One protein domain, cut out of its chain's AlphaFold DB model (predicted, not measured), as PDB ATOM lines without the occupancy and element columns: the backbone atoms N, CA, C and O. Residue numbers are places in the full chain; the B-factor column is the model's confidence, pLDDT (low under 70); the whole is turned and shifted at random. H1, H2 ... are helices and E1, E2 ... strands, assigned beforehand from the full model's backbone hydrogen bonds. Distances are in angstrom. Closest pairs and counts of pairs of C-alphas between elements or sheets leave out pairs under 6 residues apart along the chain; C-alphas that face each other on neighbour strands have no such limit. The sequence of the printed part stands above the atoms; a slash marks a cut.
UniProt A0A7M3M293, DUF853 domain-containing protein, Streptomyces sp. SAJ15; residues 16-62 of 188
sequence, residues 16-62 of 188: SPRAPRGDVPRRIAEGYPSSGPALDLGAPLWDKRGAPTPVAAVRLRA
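This is residues 16 to 62 of the 188 residues of the protein "DUF853 domain-containing protein" of Streptomyces sp. SAJ15 (UniProt A0A7M3M293). Little regular structure is present: a two-stranded hairpin, E1 and E2, has one short helix, H1, packed near E2, and the rest is loops. The loop of residues 44 to 55 joins the two strands. The printed part has 47 residues, 18 of them in named elements, in the order H1, E1, E2; the class is mixed, and the sheet E1 - E2 is antiparallel. It is only just compact, close to loose, with a radius of gyration of the C-alphas of 11.0 A, and only just flat, spanning 33 by 21 by 11 A.

H1, residues 24 to 29, has every O i to N i+4 pair within hydrogen-bond range. E1, residues 38 to 43, and E2, residues 56 to 61, form an antiparallel hairpin at 145 degrees; N 39 and O 60 are 2.8 A apart, within hydrogen-bond range. The closest C-alphas of H1 and E2, those of Ala 29 and Val 58, are 5.0 A apart.

H1 begins at C-alpha 24 (91.995, 264.952, 0.183). E1 measures 13.9 A and E2 15.9 A, ending at C-alpha 61 (82.599, 246.959, -0.262).

The C-alphas farthest apart, of Gly 36 and Arg 49, are 33.5 A apart. The printed part has no cut; the link from E1 to E2 is long. Confidence is under 70 at residues 16 to 19, 21 and 32 to 44.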
ATOM      1  N   SER A  16      96.064 252.254  -9.860       56.03
ATOM      2  CA  SER A  16      95.826 253.643 -10.283       56.03
ATOM      3  C   SER A  16      96.756 254.625  -9.539       56.03
ATOM      4  O   SER A  16      96.966 254.463  -8.330       56.03
ATOM      5  N   PRO A  17      97.348 255.628 -10.222       63.53
ATOM      6  CA  PRO A  17      98.381 256.474  -9.638       63.53
ATOM      7  C   PRO A  17      97.862 257.284  -8.445       63.53
ATOM      8  O   PRO A  17      96.836 257.967  -8.526       63.53
ATOM      9  N   ARG A  18      98.631 257.212  -7.351       65.31
ATOM     10  CA  ARG A  18      98.351 257.821  -6.045       65.31
ATOM     11  C   ARG A  18      98.078 259.322  -6.157       65.31
ATOM     12  O   ARG A  18      98.901 260.069  -6.688       65.31
ATOM     13  N   ALA A  19      96.974 259.761  -5.567       69.88
ATOM     14  CA  ALA A  19      96.515 261.139  -5.575       69.88
ATOM     15  C   ALA A  19      97.551 262.147  -5.032       69.88
ATOM     16  O   ALA A  19      98.276 261.859  -4.065       69.88
ATOM     17  N   PRO A  20      97.588 263.372  -5.594       75.25
ATOM     18  CA  PRO A  20      98.440 264.443  -5.095       75.25
ATOM     19  C   PRO A  20      98.050 264.824  -3.659       75.25
ATOM     20  O   PRO A  20      96.891 264.745  -3.259       75.25
ATOM     21  N   ARG A  21      99.024 265.280  -2.859       66.25
ATOM     22  CA  ARG A  21      98.846 265.484  -1.403       66.25
ATOM     23  C   ARG A  21      97.682 266.412  -1.020       66.25
ATOM     24  O   ARG A  21      97.154 266.239   0.079       66.25
ATOM     25  N   GLY A  22      97.321 267.362  -1.888       76.19
ATOM     26  CA  GLY A  22      96.228 268.321  -1.688       76.19
ATOM     27  C   GLY A  22      94.827 267.801  -2.033       76.19
ATOM     28  O   GLY A  22      93.854 268.360  -1.535       76.19
ATOM     29  N   ASP A  23      94.710 266.728  -2.821       77.31
ATOM     30  CA  ASP A  23      93.425 266.112  -3.174       77.31
ATOM     31  C   ASP A  23      92.995 265.139  -2.065       77.31
ATOM     32  O   ASP A  23      93.186 263.922  -2.131       77.31
ATOM     33  N   VAL A  24      92.488 265.712  -0.973       77.56
ATOM     34  CA  VAL A  24      91.995 264.952   0.183       77.56
ATOM     35  C   VAL A  24      90.824 264.026  -0.193       77.56
ATOM     36  O   VAL A  24      90.895 262.861   0.203       77.56
ATOM     37  N   PRO A  25      89.809 264.445  -0.983       74.38
ATOM     38  CA  PRO A  25      88.722 263.561  -1.407       74.38
ATOM     39  C   PRO A  25      89.210 262.299  -2.128       74.38
ATOM     40  O   PRO A  25      88.876 261.185  -1.716       74.38
ATOM     41  N   ARG A  26      90.071 262.442  -3.146       74.12
ATOM     42  CA  ARG A  26      90.606 261.289  -3.885       74.12
ATOM     43  C   ARG A  26      91.511 260.420  -3.015       74.12
ATOM     44  O   ARG A  26      91.436 259.197  -3.100       74.12
ATOM     45  N   ARG A  27      92.313 261.015  -2.123       75.88
ATOM     46  CA  ARG A  27      93.126 260.260  -1.150       75.88
ATOM     47  C   ARG A  27      92.292 259.459  -0.146       75.88
ATOM     48  O   ARG A  27      92.781 258.440   0.334       75.88
ATOM     49  N   ILE A  28      91.080 259.904   0.185       75.25
ATOM     50  CA  ILE A  28      90.137 259.135   1.012       75.25
ATOM     51  C   ILE A  28      89.546 257.984   0.188       75.25
ATOM     52  O   ILE A  28      89.532 256.857   0.673       75.25
ATOM     53  N   ALA A  29      89.146 258.221  -1.067       70.81
ATOM     54  CA  ALA A  29      88.668 257.165  -1.967       70.81
ATOM     55  C   ALA A  29      89.729 256.066  -2.210       70.81
ATOM     56  O   ALA A  29      89.428 254.878  -2.099       70.81
ATOM     57  N   GLU A  30      90.992 256.451  -2.432       72.38
ATOM     58  CA  GLU A  30      92.152 255.544  -2.519       72.38
ATOM     59  C   GLU A  30      92.439 254.781  -1.208       72.38
ATOM     60  O   GLU A  30      93.169 253.789  -1.224       72.38
ATOM     61  N   GLY A  31      91.864 255.216  -0.080       72.00
ATOM     62  CA  GLY A  31      91.937 254.549   1.222       72.00
ATOM     63  C   GLY A  31      90.957 253.382   1.403       72.00
ATOM     64  O   GLY A  31      91.147 252.588   2.323       72.00
ATOM     65  N   TYR A  32      89.968 253.225   0.513       65.69
ATOM     66  CA  TYR A  32      89.002 252.115   0.523       65.69
ATOM     67  C   TYR A  32      89.119 251.189  -0.714       65.69
ATOM     68  O   TYR A  32      88.113 250.910  -1.374       65.69
ATOM     69  N   PRO A  33      90.318 250.670  -1.067       65.50
ATOM     70  CA  PRO A  33      90.491 249.807  -2.230       65.50
ATOM     71  C   PRO A  33      89.845 248.437  -1.979       65.50
ATOM     72  O   PRO A  33      90.422 247.544  -1.360       65.50
ATOM     73  N   SER A  34      88.623 248.269  -2.472       62.56
ATOM     74  CA  SER A  34      87.890 247.008  -2.433       62.56
ATOM     75  C   SER A  34      88.169 246.191  -3.700       62.56
ATOM     76  O   SER A  34      87.777 246.571  -4.802       62.56
ATOM     77  N   SER A  35      88.847 245.052  -3.526       62.03
ATOM     78  CA  SER A  35      88.853 243.971  -4.519       62.03
ATOM     79  C   SER A  35      87.564 243.149  -4.387       62.03
ATOM     80  O   SER A  35      87.089 242.910  -3.269       62.03
ATOM     81  N   GLY A  36      86.989 242.740  -5.520       63.97
ATOM     82  CA  GLY A  36      85.657 242.135  -5.614       63.97
ATOM     83  C   GLY A  36      84.540 243.143  -5.943       63.97
ATOM     84  O   GLY A  36      84.826 244.275  -6.343       63.97
ATOM     85  N   PRO A  37      83.258 242.748  -5.807       58.66
ATOM     86  CA  PRO A  37      82.122 243.615  -6.109       58.66
ATOM     87  C   PRO A  37      82.045 244.777  -5.110       58.66
ATOM     88  O   PRO A  37      81.802 244.592  -3.912       58.66
ATOM     89  N   ALA A  38      82.248 245.983  -5.631       61.38
ATOM     90  CA  ALA A  38      82.137 247.236  -4.903       61.38
ATOM     91  C   ALA A  38      81.034 248.099  -5.519       61.38
ATOM     92  O   ALA A  38      80.839 248.098  -6.735       61.38
ATOM     93  N   LEU A  39      80.327 248.836  -4.669       60.41
ATOM     94  CA  LEU A  39      79.398 249.876  -5.081       60.41
ATOM     95  C   LEU A  39      80.189 251.172  -5.252       60.41
ATOM     96  O   LEU A  39      80.726 251.698  -4.276       60.41
ATOM     97  N   ASP A  40      80.247 251.683  -6.478       63.06
ATOM     98  CA  ASP A  40      80.792 253.008  -6.761       63.06
ATOM     99  C   ASP A  40      79.724 254.045  -6.374       63.06
ATOM    100  O   ASP A  40      78.820 254.362  -7.151       63.06
ATOM    101  N   LEU A  41      79.782 254.530  -5.131       61.78
ATOM    102  CA  LEU A  41      78.836 255.510  -4.600       61.78
ATOM    103  C   LEU A  41      79.426 256.919  -4.661       61.78
ATOM    104  O   LEU A  41      80.589 257.145  -4.326       61.78
ATOM    105  N   GLY A  42      78.591 257.888  -5.031       67.25
ATOM    106  CA  GLY A  42      78.907 259.300  -4.856       67.25
ATOM    107  C   GLY A  42      78.795 259.685  -3.382       67.25
ATOM    108  O   GLY A  42      77.692 259.695  -2.839       67.25
ATOM    109  N   ALA A  43      79.916 260.018  -2.741       67.31
ATOM    110  CA  ALA A  43      79.944 260.452  -1.347       67.31
ATOM    111  C   ALA A  43      80.258 261.957  -1.239       67.31
ATOM    112  O   ALA A  43      81.221 262.422  -1.864       67.31
ATOM    113  N   PRO A  44      79.507 262.734  -0.432       69.62
ATOM    114  CA  PRO A  44      79.964 264.044   0.006       69.62
ATOM    115  C   PRO A  44      81.118 263.841   0.993       69.62
ATOM    116  O   PRO A  44      80.954 263.223   2.045       69.62
ATOM    117  N   LEU A  45      82.297 264.344   0.643       79.44
ATOM    118  CA  LEU A  45      83.457 264.373   1.528       79.44
ATOM    119  C   LEU A  45      83.664 265.801   2.035       79.44
ATOM    120  O   LEU A  45      83.291 266.767   1.373       79.44
ATOM    121  N   TRP A  46      84.244 265.937   3.223       83.69
ATOM    122  CA  TRP A  46      84.573 267.237   3.801       83.69
ATOM    123  C   TRP A  46      86.057 267.540   3.625       83.69
ATOM    124  O   TRP A  46      86.913 266.665   3.771       83.69
ATOM    125  N   ASP A  47      86.370 268.795   3.315       82.25
ATOM    126  CA  ASP A  47      87.742 269.279   3.291       82.25
ATOM    127  C   ASP A  47      88.302 269.447   4.721       82.25
ATOM    128  O   ASP A  47      87.593 269.348   5.724       82.25
ATOM    129  N   LYS A  48      89.597 269.763   4.828       81.50
ATOM    130  CA  LYS A  48      90.293 269.968   6.115       81.50
ATOM    131  C   LYS A  48      89.784 271.152   6.968       81.50
ATOM    132  O   LYS A  48      90.376 271.426   8.009       81.50
ATOM    133  N   ARG A  49      88.769 271.893   6.513       84.75
ATOM    134  CA  ARG A  49      88.093 273.005   7.211       84.75
ATOM    135  C   ARG A  49      86.603 272.710   7.450       84.75
ATOM    136  O   ARG A  49      85.900 273.579   7.953       84.75
ATOM    137  N   GLY A  50      86.120 271.516   7.096       82.62
ATOM    138  CA  GLY A  50      84.713 271.132   7.215       82.62
ATOM    139  C   GLY A  50      83.817 271.617   6.069       82.62
ATOM    140  O   GLY A  50      82.598 271.500   6.175       82.62
ATOM    141  N   ALA A  51      84.371 272.143   4.970       85.38
ATOM    142  CA  ALA A  51      83.572 272.510   3.802       85.38
ATOM    143  C   ALA A  51      83.229 271.256   2.970       85.38
ATOM    144  O   ALA A  51      84.128 270.450   2.713       85.38
ATOM    145  N   PRO A  52      81.972 271.063   2.523       83.12
ATOM    146  CA  PRO A  52      81.619 269.948   1.649       83.12
ATOM    147  C   PRO A  52      82.276 270.121   0.274       83.12
ATOM    148  O   PRO A  52      82.183 271.185  -0.344       83.12
ATOM    149  N   THR A  53      82.940 269.078  -0.218       81.12
ATOM    150  CA  THR A  53      83.527 269.055  -1.563       81.12
ATOM    151  C   THR A  53      82.505 268.579  -2.600       81.12
ATOM    152  O   THR A  53      81.525 267.922  -2.236       81.12
ATOM    153  N   PRO A  54      82.731 268.837  -3.904       81.19
ATOM    154  CA  PRO A  54      82.005 268.150  -4.968       81.19
ATOM    155  C   PRO A  54      82.031 266.626  -4.780       81.19
ATOM    156  O   PRO A  54      82.971 266.085  -4.190       81.19
ATOM    157  N   VAL A  55      80.986 265.954  -5.269       78.44
ATOM    158  CA  VAL A  55      80.769 264.514  -5.069       78.44
ATOM    159  C   VAL A  55      81.954 263.712  -5.606       78.44
ATOM    160  O   VAL A  55      82.248 263.748  -6.801       78.44
ATOM    161  N   ALA A  56      82.613 262.964  -4.723       75.94
ATOM    162  CA  ALA A  56      83.684 262.050  -5.088       75.94
ATOM    163  C   ALA A  56      83.119 260.640  -5.309       75.94
ATOM    164  O   ALA A  56      82.270 260.182  -4.541       75.94
ATOM    165  N   ALA A  57      83.620 259.936  -6.325       71.38
ATOM    166  CA  ALA A  57      83.357 258.510  -6.491       71.38
ATOM    167  C   ALA A  57      84.156 257.718  -5.443       71.38
ATOM    168  O   ALA A  57      85.389 257.776  -5.422       71.38
ATOM    169  N   VAL A  58      83.461 256.988  -4.571       73.81
ATOM    170  CA  VAL A  58      84.053 256.164  -3.508       73.81
ATOM    171  C   VAL A  58      83.567 254.726  -3.662       73.81
ATOM    172  O   VAL A  58      82.368 254.469  -3.740       73.81
ATOM    173  N   ARG A  59      84.506 253.776  -3.682       73.94
ATOM    174  CA  ARG A  59      84.207 252.346  -3.831       73.94
ATOM    175  C   ARG A  59      83.932 251.723  -2.464       73.94
ATOM    176  O   ARG A  59      84.863 251.504  -1.689       73.94
ATOM    177  N   LEU A  60      82.672 251.427  -2.152       76.00
ATOM    178  CA  LEU A  60      82.313 250.722  -0.917       76.00
ATOM    179  C   LEU A  60      82.186 249.218  -1.154       76.00
ATOM    180  O   LEU A  60      81.548 248.770  -2.104       76.00
ATOM    181  N   ARG A  61      82.754 248.419  -0.245       76.81
ATOM    182  CA  ARG A  61      82.599 246.959  -0.262       76.81
ATOM    183  C   ARG A  61      81.132 246.589  -0.025       76.81
ATOM    184  O   ARG A  61      80.535 247.075   0.934       76.81
ATOM    185  N   ALA A  62      80.584 245.689  -0.841       75.12
ATOM    186  CA  ALA A  62      79.247 245.147  -0.609       75.12
ATOM    187  C   ALA A  62      79.126 244.491   0.792       75.12
ATOM    188  O   ALA A  62      80.085 243.855   1.256       75.12
TER     189      ALA A  62